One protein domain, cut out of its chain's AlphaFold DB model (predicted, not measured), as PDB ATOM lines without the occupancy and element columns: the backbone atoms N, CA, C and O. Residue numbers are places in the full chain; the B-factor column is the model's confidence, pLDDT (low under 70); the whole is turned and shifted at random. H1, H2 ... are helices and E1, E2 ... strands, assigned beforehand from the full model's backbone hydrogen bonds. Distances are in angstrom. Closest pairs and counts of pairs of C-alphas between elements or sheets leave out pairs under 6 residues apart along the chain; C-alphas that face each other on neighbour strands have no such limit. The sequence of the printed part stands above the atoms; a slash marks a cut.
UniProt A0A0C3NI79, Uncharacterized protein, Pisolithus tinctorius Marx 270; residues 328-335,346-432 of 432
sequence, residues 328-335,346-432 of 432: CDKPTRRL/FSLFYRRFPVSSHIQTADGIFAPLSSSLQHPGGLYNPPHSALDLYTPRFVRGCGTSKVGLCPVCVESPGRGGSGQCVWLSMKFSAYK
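Overview. This is residues 328 to 335 and 346 to 432 of the 432 residues of an uncharacterized protein of Pisolithus tinctorius Marx 270 (UniProt A0A0C3NI79). Little regular structure is here: a small meander, E3 E4 E5, each strand the antiparallel neighbour of the one before, a separate hairpin, E1 and E2, and helix H1 far out, with loops between. The printed part has 95 residues, and the named elements, one helix then five strands along the chain, hold only 20 of the 95 printed residues; the class is mixed, helices and strands. The whole is compact, with radius of gyration of the C-alphas 14.3 A, spanning 44 by 36 by 23 A.

Along the chain. Find C-alpha 346 at (9.820, 27.570, -33.471), where H1, residues 346 to 350, begins. Then come E1, 358 to 360; E2, 366 to 368; E3, 394 to 396; E4, 403 to 405; and E5, 423 to 425, ending at (-3.864, 10.435, -19.566).

Arrangement. Between E3 and E4 find N 403 and O 396 at 2.9 A; between E4 and E5, N 404 and O 424 at 2.8 A. H1 has 0 of 1 O i to N i+4 pairs within hydrogen-bond range, 2 of 2 to N i+3.

Size, cuts and confidence. Residues 336 to 345 are cut out; C-alphas 335 and 346 are 14.6 A apart. Links E2 to E3 and E4 to E5 are long. 21 residues have pLDDT under 70, among them 364 to 374.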
ATOM      1  N   CYS A 328      -9.983  26.162 -44.994       47.50
ATOM      2  CA  CYS A 328      -8.595  26.496 -45.266       47.50
ATOM      3  C   CYS A 328      -7.807  25.193 -45.174       47.50
ATOM      4  O   CYS A 328      -7.330  24.826 -44.105       47.50
ATOM      5  N   ASP A 329      -7.674  24.500 -46.307       53.81
ATOM      6  CA  ASP A 329      -6.899  23.254 -46.456       53.81
ATOM      7  C   ASP A 329      -5.395  23.426 -46.200       53.81
ATOM      8  O   ASP A 329      -4.615  22.474 -46.245       53.81
ATOM      9  N   LYS A 330      -4.961  24.658 -45.923       61.47
ATOM     10  CA  LYS A 330      -3.595  24.978 -45.535       61.47
ATOM     11  C   LYS A 330      -3.592  25.310 -44.046       61.47
ATOM     12  O   LYS A 330      -4.354  26.194 -43.641       61.47
ATOM     13  N   PRO A 331      -2.724  24.673 -43.231       59.44
ATOM     14  CA  PRO A 331      -2.597  25.001 -41.819       59.44
ATOM     15  C   PRO A 331      -2.315  26.495 -41.702       59.44
ATOM     16  O   PRO A 331      -1.248  26.979 -42.086       59.44
ATOM     17  N   THR A 332      -3.307  27.242 -41.229       71.44
ATOM     18  CA  THR A 332      -3.239  28.695 -41.223       71.44
ATOM     19  C   THR A 332      -2.209  29.076 -40.172       71.44
ATOM     20  O   THR A 332      -2.387  28.848 -38.975       71.44
ATOM     21  N   ARG A 333      -1.067  29.608 -40.605       83.06
ATOM     22  CA  ARG A 333      -0.119  30.219 -39.674       83.06
ATOM     23  C   ARG A 333      -0.817  31.385 -38.969       83.06
ATOM     24  O   ARG A 333      -1.684  32.049 -39.539       83.06
ATOM     25  N   ARG A 334      -0.471  31.621 -37.705       84.31
ATOM     26  CA  ARG A 334      -0.849  32.837 -36.984       84.31
ATOM     27  C   ARG A 334      -0.273  33.998 -37.774       84.31
ATOM     28  O   ARG A 334       0.932  34.007 -38.008       84.31
ATOM     29  N   LEU A 335      -1.120  34.928 -38.198       87.69
ATOM     30  CA  LEU A 335      -0.656  36.165 -38.810       87.69
ATOM     31  C   LEU A 335      -0.081  37.030 -37.693       87.69
ATOM     32  O   LEU A 335      -0.784  37.344 -36.732       87.69
ATOM     33  N   PHE A 346      11.060  27.588 -34.255       91.06
ATOM     34  CA  PHE A 346       9.820  27.570 -33.471       91.06
ATOM     35  C   PHE A 346       8.578  27.561 -34.367       91.06
ATOM     36  O   PHE A 346       7.532  28.101 -34.014       91.06
ATOM     37  N   SER A 347       8.669  26.923 -35.536       87.19
ATOM     38  CA  SER A 347       7.589  26.871 -36.534       87.19
ATOM     39  C   SER A 347       6.230  26.430 -35.961       87.19
ATOM     40  O   SER A 347       5.188  26.934 -36.385       87.19
ATOM     41  N   LEU A 348       6.230  25.550 -34.954       83.19
ATOM     42  CA  LEU A 348       5.025  25.053 -34.284       83.19
ATOM     43  C   LEU A 348       4.310  26.110 -33.426       83.19
ATOM     44  O   LEU A 348       3.092  26.033 -33.278       83.19
ATOM     45  N   PHE A 349       5.018  27.116 -32.898       87.00
ATOM     46  CA  PHE A 349       4.410  28.185 -32.083       87.00
ATOM     47  C   PHE A 349       3.502  29.090 -32.911       87.00
ATOM     48  O   PHE A 349       2.518  29.644 -32.420       87.00
ATOM     49  N   TYR A 350       3.805  29.193 -34.199       89.12
ATOM     50  CA  TYR A 350       3.055  30.006 -35.140       89.12
ATOM     51  C   TYR A 350       1.915  29.239 -35.801       89.12
ATOM     52  O   TYR A 350       1.276  29.757 -36.712       89.12
ATOM     53  N   ARG A 351       1.625  28.011 -35.371       85.81
ATOM     54  CA  ARG A 351       0.497  27.243 -35.892       85.81
ATOM     55  C   ARG A 351      -0.811  27.756 -35.284       85.81
ATOM     56  O   ARG A 351      -0.905  27.979 -34.071       85.81
ATOM     57  N   ARG A 352      -1.845  27.947 -36.109       84.94
ATOM     58  CA  ARG A 352      -3.224  28.001 -35.609       84.94
ATOM     59  C   ARG A 352      -3.755  26.583 -35.591       84.94
ATOM     60  O   ARG A 352      -3.635  25.857 -36.573       84.94
ATOM     61  N   PHE A 353      -4.330  26.213 -34.459       82.00
ATOM     62  CA  PHE A 353      -5.155  25.025 -34.387       82.00
ATOM     63  C   PHE A 353      -6.581  25.467 -34.669       82.00
ATOM     64  O   PHE A 353      -7.051  26.415 -34.028       82.00
ATOM     65  N   PRO A 354      -7.254  24.854 -35.647       77.62
ATOM     66  CA  PRO A 354      -8.648  25.145 -35.853       77.62
ATOM     67  C   PRO A 354      -9.450  24.612 -34.666       77.62
ATOM     68  O   PRO A 354      -9.026  23.705 -33.947       77.62
ATOM     69  N   VAL A 355     -10.635  25.183 -34.472       82.06
ATOM     70  CA  VAL A 355     -11.611  24.638 -33.528       82.06
ATOM     71  C   VAL A 355     -11.904  23.190 -33.919       82.06
ATOM     72  O   VAL A 355     -12.165  22.917 -35.092       82.06
ATOM     73  N   SER A 356     -11.845  22.268 -32.958       81.19
ATOM     74  CA  SER A 356     -12.139  20.849 -33.198       81.19
ATOM     75  C   SER A 356     -13.437  20.685 -33.997       81.19
ATOM     76  O   SER A 356     -14.449  21.289 -33.652       81.19
ATOM     77  N   SER A 357     -13.410  19.859 -35.043       77.31
ATOM     78  CA  SER A 357     -14.569  19.543 -35.896       77.31
ATOM     79  C   SER A 357     -15.639  18.754 -35.147       77.31
ATOM     80  O   SER A 357     -16.796  18.725 -35.552       77.31
ATOM     81  N   HIS A 358     -15.266  18.138 -34.028       77.31
ATOM     82  CA  HIS A 358     -16.166  17.406 -33.153       77.31
ATOM     83  C   HIS A 358     -16.924  18.377 -32.243       77.31
ATOM     84  O   HIS A 358     -16.544  18.598 -31.088       77.31
ATOM     85  N   ILE A 359     -17.977  18.979 -32.791       75.94
ATOM     86  CA  ILE A 359     -18.940  19.797 -32.058       75.94
ATOM     87  C   ILE A 359     -20.260  19.030 -32.025       75.94
ATOM     88  O   ILE A 359     -20.749  18.544 -33.046       75.94
ATOM     89  N   GLN A 360     -20.822  18.893 -30.830       74.25
ATOM     90  CA  GLN A 360     -22.183  18.406 -30.671       74.25
ATOM     91  C   GLN A 360     -23.148  19.580 -30.862       74.25
ATOM     92  O   GLN A 360     -23.028  20.596 -30.176       74.25
ATOM     93  N   THR A 361     -24.082  19.444 -31.802       69.25
ATOM     94  CA  THR A 361     -25.161  20.416 -32.037       69.25
ATOM     95  C   THR A 361     -26.161  20.373 -30.873       69.25
ATOM     96  O   THR A 361     -26.189  19.389 -30.131       69.25
ATOM     97  N   ALA A 362     -26.992  21.408 -30.701       69.56
ATOM     98  CA  ALA A 362     -28.010  21.483 -29.641       69.56
ATOM     99  C   ALA A 362     -28.922  20.240 -29.571       69.56
ATOM    100  O   ALA A 362     -29.315  19.826 -28.483       69.56
ATOM    101  N   ASP A 363     -29.159  19.589 -30.712       73.00
ATOM    102  CA  ASP A 363     -29.955  18.359 -30.819       73.00
ATOM    103  C   ASP A 363     -29.229  17.099 -30.312       73.00
ATOM    104  O   ASP A 363     -29.723  15.982 -30.441       73.00
ATOM    105  N   GLY A 364     -28.012  17.241 -29.781       63.25
ATOM    106  CA  GLY A 364     -27.168  16.117 -29.386       63.25
ATOM    107  C   GLY A 364     -26.529  15.382 -30.568       63.25
ATOM    108  O   GLY A 364     -25.764  14.439 -30.359       63.25
ATOM    109  N   ILE A 365     -26.802  15.822 -31.799       64.50
ATOM    110  CA  ILE A 365     -26.257  15.250 -33.028       64.50
ATOM    111  C   ILE A 365     -24.836  15.778 -33.223       64.50
ATOM    112  O   ILE A 365     -24.601  16.989 -33.300       64.50
ATOM    113  N   PHE A 366     -23.878  14.858 -33.320       60.72
ATOM    114  CA  PHE A 366     -22.559  15.184 -33.841       60.72
ATOM    115  C   PHE A 366     -22.738  15.564 -35.301       60.72
ATOM    116  O   PHE A 366     -23.199  14.742 -36.088       60.72
ATOM    117  N   ALA A 367     -22.392  16.793 -35.656       57.69
ATOM    118  CA  ALA A 367     -22.150  17.131 -37.044       57.69
ATOM    119  C   ALA A 367     -20.662  16.859 -37.278       57.69
ATOM    120  O   ALA A 367     -19.847  17.749 -37.025       57.69
ATOM    121  N   PRO A 368     -20.247  15.633 -37.656       55.59
ATOM    122  CA  PRO A 368     -18.890  15.472 -38.126       55.59
ATOM    123  C   PRO A 368     -18.776  16.372 -39.359       55.59
ATOM    124  O   PRO A 368     -19.462  16.138 -40.352       55.59
ATOM    125  N   LEU A 369     -17.946  17.421 -39.300       53.88
ATOM    126  CA  LEU A 369     -17.729  18.296 -40.465       53.88
ATOM    127  C   LEU A 369     -17.296  17.491 -41.704       53.88
ATOM    128  O   LEU A 369     -17.490  17.933 -42.828       53.88
ATOM    129  N   SER A 370     -16.760  16.287 -41.500       54.31
ATOM    130  CA  SER A 370     -16.569  15.285 -42.540       54.31
ATOM    131  C   SER A 370     -17.346  14.014 -42.193       54.31
ATOM    132  O   SER A 370     -16.984  13.309 -41.250       54.31
ATOM    133  N   SER A 371     -18.347  13.670 -42.999       50.62
ATOM    134  CA  SER A 371     -19.199  12.465 -42.930       50.62
ATOM    135  C   SER A 371     -18.467  11.113 -42.814       50.62
ATOM    136  O   SER A 371     -19.106  10.084 -42.617       50.62
ATOM    137  N   SER A 372     -17.136  11.096 -42.911       54.69
ATOM    138  CA  SER A 372     -16.300   9.894 -42.885       54.69
ATOM    139  C   SER A 372     -15.681   9.553 -41.524       54.69
ATOM    140  O   SER A 372     -15.103   8.469 -41.402       54.69
ATOM    141  N   LEU A 373     -15.728  10.425 -40.507       60.88
ATOM    142  CA  LEU A 373     -15.093  10.085 -39.230       60.88
ATOM    143  C   LEU A 373     -16.000   9.154 -38.422       60.88
ATOM    144  O   LEU A 373     -16.998   9.577 -37.840       60.88
ATOM    145  N   GLN A 374     -15.632   7.870 -38.380       68.94
ATOM    146  CA  GLN A 374     -16.189   6.940 -37.402       68.94
ATOM    147  C   GLN A 374     -16.029   7.538 -36.003       68.94
ATOM    148  O   GLN A 374     -14.976   8.089 -35.673       68.94
ATOM    149  N   HIS A 375     -17.080   7.437 -35.185       79.56
ATOM    150  CA  HIS A 375     -17.068   7.943 -33.817       79.56
ATOM    151  C   HIS A 375     -15.815   7.410 -33.088       79.56
ATOM    152  O   HIS A 375     -15.661   6.192 -32.983       79.56
ATOM    153  N   PRO A 376     -14.927   8.276 -32.558       84.19
ATOM    154  CA  PRO A 376     -13.592   7.877 -32.089       84.19
ATOM    155  C   PRO A 376     -13.615   6.976 -30.842       84.19
ATOM    156  O   PRO A 376     -12.577   6.488 -30.390       84.19
ATOM    157  N   GLY A 377     -14.805   6.750 -30.284       88.19
ATOM    158  CA  GLY A 377     -15.053   6.032 -29.041       88.19
ATOM    159  C   GLY A 377     -15.077   6.977 -27.841       88.19
ATOM    160  O   GLY A 377     -14.734   8.152 -27.942       88.19
ATOM    161  N   GLY A 378     -15.493   6.457 -26.685       91.94
ATOM    162  CA  GLY A 378     -15.602   7.231 -25.446       91.94
ATOM    163  C   GLY A 378     -16.895   8.037 -25.318       91.94
ATOM    164  O   GLY A 378     -17.758   8.025 -26.191       91.94
ATOM    165  N   LEU A 379     -17.031   8.710 -24.181       92.44
ATOM    166  CA  LEU A 379     -18.136   9.603 -23.870       92.44
ATOM    167  C   LEU A 379     -17.768  11.020 -24.301       92.44
ATOM    168  O   LEU A 379     -16.675  11.498 -23.984       92.44
ATOM    169  N   TYR A 380     -18.681  11.697 -24.993       92.25
ATOM    170  CA  TYR A 380     -18.483  13.096 -25.341       92.25
ATOM    171  C   TYR A 380     -18.414  13.969 -24.085       92.25
ATOM    172  O   TYR A 380     -19.216  13.839 -23.160       92.25
ATOM    173  N   ASN A 381     -17.427  14.852 -24.064       91.25
ATOM    174  CA  ASN A 381     -17.144  15.778 -22.988       91.25
ATOM    175  C   ASN A 381     -17.234  17.198 -23.565       91.25
ATOM    176  O   ASN A 381     -16.318  17.623 -24.281       91.25
ATOM    177  N   PRO A 382     -18.350  17.906 -23.322       88.44
ATOM    178  CA  PRO A 382     -18.608  19.181 -23.966       88.44
ATOM    179  C   PRO A 382     -17.545  20.217 -23.566       88.44
ATOM    180  O   PRO A 382     -17.195  20.304 -22.385       88.44
ATOM    181  N   PRO A 383     -17.027  21.009 -24.524       88.38
ATOM    182  CA  PRO A 383     -16.140  22.123 -24.214       88.38
ATOM    183  C   PRO A 383     -16.771  23.138 -23.260       88.38
ATOM    184  O   PRO A 383     -17.983  23.342 -23.279       88.38
ATOM    185  N   HIS A 384     -15.931  23.893 -22.547       87.56
ATOM    186  CA  HIS A 384     -16.392  25.089 -21.836       87.56
ATOM    187  C   HIS A 384     -16.769  26.239 -22.782       87.56
ATOM    188  O   HIS A 384     -17.612  27.062 -22.442       87.56
ATOM    189  N   SER A 385     -16.140  26.309 -23.959       85.50
ATOM    190  CA  SER A 385     -16.447  27.281 -25.012       85.50
ATOM    191  C   SER A 385     -16.102  26.719 -26.392       85.50
ATOM    192  O   SER A 385     -15.271  25.818 -26.507       85.50
ATOM    193  N   ALA A 386     -16.670  27.276 -27.465       79.00
ATOM    194  CA  ALA A 386     -16.345  26.848 -28.830       79.00
ATOM    195  C   ALA A 386     -14.831  26.904 -29.135       79.00
ATOM    196  O   ALA A 386     -14.318  26.071 -29.874       79.00
ATOM    197  N   LEU A 387     -14.099  27.834 -28.511       81.06
ATOM    198  CA  LEU A 387     -12.654  28.026 -28.686       81.06
ATOM    199  C   LEU A 387     -11.793  27.234 -27.685       81.06
ATOM    200  O   LEU A 387     -10.572  27.383 -27.665       81.06
ATOM    201  N   ASP A 388     -12.400  26.397 -26.845       83.81
ATOM    202  CA  ASP A 388     -11.691  25.600 -25.847       83.81
ATOM    203  C   ASP A 388     -10.931  24.442 -26.509       83.81
ATOM    204  O   ASP A 388     -11.520  23.421 -26.881       83.81
ATOM    205  N   LEU A 389      -9.615  24.621 -26.647       83.06
ATOM    206  CA  LEU A 389      -8.677  23.630 -27.184       83.06
ATOM    207  C   LEU A 389      -8.087  22.702 -26.108       83.06
ATOM    208  O   LEU A 389      -7.394  21.746 -26.450       83.06
ATOM    209  N   TYR A 390      -8.329  22.978 -24.824       83.31
ATOM    210  CA  TYR A 390      -7.704  22.258 -23.712       83.31
ATOM    211  C   TYR A 390      -8.595  21.144 -23.165       83.31
ATOM    212  O   TYR A 390      -8.091  20.142 -22.655       83.31
ATOM    213  N   THR A 391      -9.913  21.283 -23.299       90.00
ATOM    214  CA  THR A 391     -10.862  20.249 -22.886       90.00
ATOM    215  C   THR A 391     -10.969  19.155 -23.953       90.00
ATOM    216  O   THR A 391     -11.424  19.433 -25.071       90.00
ATOM    217  N   PRO A 392     -10.596  17.895 -23.643       92.88
ATOM    218  CA  PRO A 392     -10.740  16.792 -24.587       92.88
ATOM    219  C   PRO A 392     -12.216  16.600 -24.926       92.88
ATOM    220  O   PRO A 392     -13.059  16.611 -24.030       92.88
ATOM    221  N   ARG A 393     -12.525  16.410 -26.212       90.94
ATOM    222  CA  ARG A 393     -13.909  16.253 -26.695       90.94
ATOM    223  C   ARG A 393     -14.500  14.891 -26.381       90.94
ATOM    224  O   ARG A 393     -15.708  14.768 -26.256       90.94
ATOM    225  N   PHE A 394     -13.654  13.883 -26.222       93.81
ATOM    226  CA  PHE A 394     -14.070  12.546 -25.830       93.81
ATOM    227  C   PHE A 394     -13.215  12.074 -24.673       93.81
ATOM    228  O   PHE A 394     -12.014  12.336 -24.617       93.81
ATOM    229  N   VAL A 395     -13.842  11.372 -23.745       95.12
ATOM    230  CA  VAL A 395     -13.208  10.863 -22.537       95.12
ATOM    231  C   VAL A 395     -13.632   9.415 -22.346       95.12
ATOM    232  O   VAL A 395     -14.791   9.061 -22.551       95.12
ATOM    233  N   ARG A 396     -12.706   8.555 -21.932       96.12
ATOM    234  CA  ARG A 396     -13.007   7.173 -21.532       96.12
ATOM    235  C   ARG A 396     -12.223   6.793 -20.281       96.12
ATOM    236  O   ARG A 396     -11.235   7.441 -19.944       96.12
ATOM    237  N   GLY A 397     -12.666   5.731 -19.617       94.81
ATOM    238  CA  GLY A 397     -12.091   5.279 -18.351       94.81
ATOM    239  C   GLY A 397     -12.550   6.105 -17.145       94.81
ATOM    240  O   GLY A 397     -13.259   7.105 -17.270       94.81
ATOM    241  N   CYS A 398     -12.148   5.664 -15.958       92.62
ATOM    242  CA  CYS A 398     -12.495   6.272 -14.674       92.62
ATOM    243  C   CYS A 398     -11.293   6.257 -13.720       92.62
ATOM    244  O   CYS A 398     -10.377   5.444 -13.877       92.62
ATOM    245  N   GLY A 399     -11.284   7.167 -12.737       89.62
ATOM    246  CA  GLY A 399     -10.150   7.309 -11.813       89.62
ATOM    247  C   GLY A 399      -8.834   7.381 -12.585       89.62
ATOM    248  O   GLY A 399      -8.816   7.952 -13.664       89.62
ATOM    249  N   THR A 400      -7.787   6.708 -12.116       91.69
ATOM    250  CA  THR A 400      -6.438   6.695 -12.720       91.69
ATOM    251  C   THR A 400      -6.366   6.250 -14.188       91.69
ATOM    252  O   THR A 400      -5.393   6.560 -14.870       91.69
ATOM    253  N   SER A 401      -7.388   5.554 -14.691       94.31
ATOM    254  CA  SER A 401      -7.479   5.110 -16.090       94.31
ATOM    255  C   SER A 401      -8.164   6.120 -17.019       94.31
ATOM    256  O   SER A 401      -8.329   5.847 -18.209       94.31
ATOM    257  N   LYS A 402      -8.598   7.279 -16.499       94.88
ATOM    258  CA  LYS A 402      -9.269   8.306 -17.300       94.88
ATOM    259  C   LYS A 402      -8.304   8.885 -18.329       94.88
ATOM    260  O   LYS A 402      -7.283   9.488 -17.993       94.88
ATOM    261  N   VAL A 403      -8.683   8.755 -19.589       96.56
ATOM    262  CA  VAL A 403      -7.955   9.306 -20.728       96.56
ATOM    263  C   VAL A 403      -8.882  10.198 -21.548       96.56
ATOM    264  O   VAL A 403     -10.078   9.928 -21.675       96.56
ATOM    265  N   GLY A 404      -8.323  11.271 -22.094       95.62
ATOM    266  CA  GLY A 404      -8.994  12.206 -22.985       95.62
ATOM    267  C   GLY A 404      -8.438  12.085 -24.397       95.62
ATOM    268  O   GLY A 404      -7.227  11.960 -24.583       95.62
ATOM    269  N   LEU A 405      -9.313  12.117 -25.395       94.50
ATOM    270  CA  LEU A 405      -8.913  12.191 -26.792       94.50
ATOM    271  C   LEU A 405      -8.336  13.580 -27.072       94.50
ATOM    272  O   LEU A 405      -8.988  14.590 -26.793       94.50
ATOM    273  N   CYS A 406      -7.130  13.634 -27.634       91.69
ATOM    274  CA  CYS A 406      -6.505  14.894 -28.011       91.69
ATOM    275  C   CYS A 406      -7.312  15.570 -29.139       91.69
ATOM    276  O   CYS A 406      -7.385  15.010 -30.237       91.69
ATOM    277  N   PRO A 407      -7.873  16.778 -28.918       89.19
ATOM    278  CA  PRO A 407      -8.713  17.454 -29.905       89.19
ATOM    279  C   PRO A 407      -7.925  17.961 -31.117       89.19
ATOM    280  O   PRO A 407      -8.529  18.326 -32.113       89.19
ATOM    281  N   VAL A 408      -6.592  17.994 -31.039       88.69
ATOM    282  CA  VAL A 408      -5.716  18.385 -32.150       88.69
ATOM    283  C   VAL A 408      -5.299  17.169 -32.974       88.69
ATOM    284  O   VAL A 408      -5.365  17.211 -34.196       88.69
ATOM    285  N   CYS A 409      -4.877  16.073 -32.333       89.62
ATOM    286  CA  CYS A 409      -4.357  14.910 -33.060       89.62
ATOM    287  C   CYS A 409      -5.430  14.217 -33.909       89.62
ATOM    288  O   CYS A 409      -5.117  13.732 -34.994       89.62
ATOM    289  N   VAL A 410      -6.680  14.204 -33.436       88.75
ATOM    290  CA  VAL A 410      -7.802  13.575 -34.151       88.75
ATOM    291  C   VAL A 410      -8.184  14.320 -35.437       88.75
ATOM    292  O   VAL A 410      -8.801  13.737 -36.322       88.75
ATOM    293  N   GLU A 411      -7.810  15.595 -35.570       87.69
ATOM    294  CA  GLU A 411      -8.127  16.384 -36.762       87.69
ATOM    295  C   GLU A 411      -7.342  15.910 -37.985       87.69
ATOM    296  O   GLU A 411      -6.245  15.363 -37.873       87.69
ATOM    297  N   SER A 412      -7.885  16.152 -39.177       87.00
ATOM    298  CA  SER A 412      -7.211  15.784 -40.421       87.00
ATOM    299  C   SER A 412      -5.895  16.562 -40.615       87.00
ATOM    300  O   SER A 412      -5.749  17.680 -40.103       87.00
ATOM    301  N   PRO A 413      -4.942  16.032 -41.405       86.44
ATOM    302  CA  PRO A 413      -3.712  16.748 -41.748       86.44
ATOM    303  C   PRO A 413      -3.942  18.136 -42.365       86.44
ATOM    304  O   PRO A 413      -3.215  19.070 -42.025       86.44
ATOM    305  N   GLY A 414      -4.986  18.305 -43.189       84.50
ATOM    306  CA  GLY A 414      -5.364  19.605 -43.770       84.50
ATOM    307  C   GLY A 414      -5.763  20.644 -42.715       84.50
ATOM    308  O   GLY A 414      -5.386  21.809 -42.800       84.50
ATOM    309  N   ARG A 415      -6.408  20.197 -41.630       83.12
ATOM    310  CA  ARG A 415      -6.730  21.015 -40.446       83.12
ATOM    311  C   ARG A 415      -5.575  21.114 -39.450       83.12
ATOM    312  O   ARG A 415      -5.689  21.737 -38.399       83.12
ATOM    313  N   GLY A 416      -4.440  20.509 -39.765       82.00
ATOM    314  CA  GLY A 416      -3.265  20.509 -38.919       82.00
ATOM    315  C   GLY A 416      -3.294  19.516 -37.751       82.00
ATOM    316  O   GLY A 416      -2.512  19.670 -36.810       82.00
ATOM    317  N   GLY A 417      -4.143  18.495 -37.797       87.50
ATOM    318  CA  GLY A 417      -3.998  17.324 -36.933       87.50
ATOM    319  C   GLY A 417      -3.144  16.230 -37.576       87.50
ATOM    320  O   GLY A 417      -2.482  16.459 -38.590       87.50
ATOM    321  N   SER A 418      -3.124  15.041 -36.972       88.75
ATOM    322  CA  SER A 418      -2.464  13.850 -37.529       88.75
ATOM    323  C   SER A 418      -3.453  12.821 -38.085       88.75
ATOM    324  O   SER A 418      -3.031  11.822 -38.657       88.75
ATOM    325  N   GLY A 419      -4.759  13.043 -37.917       88.94
ATOM    326  CA  GLY A 419      -5.820  12.086 -38.223       88.94
ATOM    327  C   GLY A 419      -5.809  10.862 -37.305       88.94
ATOM    328  O   GLY A 419      -6.377   9.832 -37.656       88.94
ATOM    329  N   GLN A 420      -5.127  10.935 -36.156       91.81
ATOM    330  CA  GLN A 420      -4.946   9.801 -35.252       91.81
ATOM    331  C   GLN A 420      -5.714   9.996 -33.945       91.81
ATOM    332  O   GLN A 420      -5.627  11.037 -33.289       91.81
ATOM    333  N   CYS A 421      -6.401   8.941 -33.509       93.06
ATOM    334  CA  CYS A 421      -7.090   8.911 -32.223       93.06
ATOM    335  C   CYS A 421      -6.102   8.724 -31.060       93.06
ATOM    336  O   CYS A 421      -5.946   7.625 -30.522       93.06
ATOM    337  N   VAL A 422      -5.422   9.802 -30.667       94.19
ATOM    338  CA  VAL A 422      -4.455   9.796 -29.559       94.19
ATOM    339  C   VAL A 422      -5.168  10.029 -28.227       94.19
ATOM    340  O   VAL A 422      -5.705  11.109 -27.975       94.19
ATOM    341  N   TRP A 423      -5.145   9.016 -27.359       95.69
ATOM    342  CA  TRP A 423      -5.712   9.060 -26.010       95.69
ATOM    343  C   TRP A 423      -4.631   9.391 -24.986       95.69
ATOM    344  O   TRP A 423      -3.706   8.607 -24.784       95.69
ATOM    345  N   LEU A 424      -4.756  10.540 -24.327       95.19
ATOM    346  CA  LEU A 424      -3.791  11.036 -23.349       95.19
ATOM    347  C   LEU A 424      -4.342  10.870 -21.933       95.19
ATOM    348  O   LEU A 424      -5.531  11.096 -21.696       95.19
ATOM    349  N   SER A 425      -3.490  10.487 -20.981       95.06
ATOM    350  CA  SER A 425      -3.864  10.435 -19.566       95.06
ATOM    351  C   SER A 425      -4.295  11.816 -19.082       95.06
ATOM    352  O   SER A 425      -3.625  12.824 -19.310       95.06
ATOM    353  N   MET A 426      -5.456  11.879 -18.429       92.50
ATOM    354  CA  MET A 426      -5.937  13.132 -17.859       92.50
ATOM    355  C   MET A 426      -5.298  13.355 -16.495       92.50
ATOM    356  O   MET A 426      -5.134  12.420 -15.712       92.50
ATOM    357  N   LYS A 427      -4.972  14.612 -16.180       85.75
ATOM    358  CA  LYS A 427      -4.494  14.958 -14.843       85.75
ATOM    359  C   LYS A 427      -5.588  14.648 -13.824       85.75
ATOM    360  O   LYS A 427      -6.681  15.213 -13.872       85.75
ATOM    361  N   PHE A 428      -5.265  13.782 -12.873       74.69
ATOM    362  CA  PHE A 428      -6.083  13.564 -11.690       74.69
ATOM    363  C   PHE A 428      -5.836  14.717 -10.734       74.69
ATOM    364  O   PHE A 428      -4.755  14.835 -10.159       74.69
ATOM    365  N   SER A 429      -6.824  15.593 -10.564       60.91
ATOM    366  CA  SER A 429      -6.844  16.456  -9.390       60.91
ATOM    367  C   SER A 429      -7.151  15.561  -8.190       60.91
ATOM    368  O   SER A 429      -8.312  15.331  -7.856       60.91
ATOM    369  N   ALA A 430      -6.109  14.996  -7.586       53.06
ATOM    370  CA  ALA A 430      -6.197  14.331  -6.295       53.06
ATOM    371  C   ALA A 430      -6.364  15.407  -5.211       53.06
ATOM    372  O   ALA A 430      -5.438  15.689  -4.458       53.06
ATOM    373  N   TYR A 431      -7.525  16.065  -5.181       56.16
ATOM    374  CA  TYR A 431      -7.945  16.771  -3.979       56.16
ATOM    375  C   TYR A 431      -8.394  15.698  -2.992       56.16
ATOM    376  O   TYR A 431      -9.345  14.963  -3.264       56.16
ATOM    377  N   LYS A 432      -7.601  15.547  -1.934       42.75
ATOM    378  CA  LYS A 432      -7.794  14.592  -0.849       42.75
ATOM    379  C   LYS A 432      -8.561  15.245   0.286       42.75
ATOM    380  O   LYS A 432      -8.287  16.442   0.531       42.75
TER     381      LYS A 432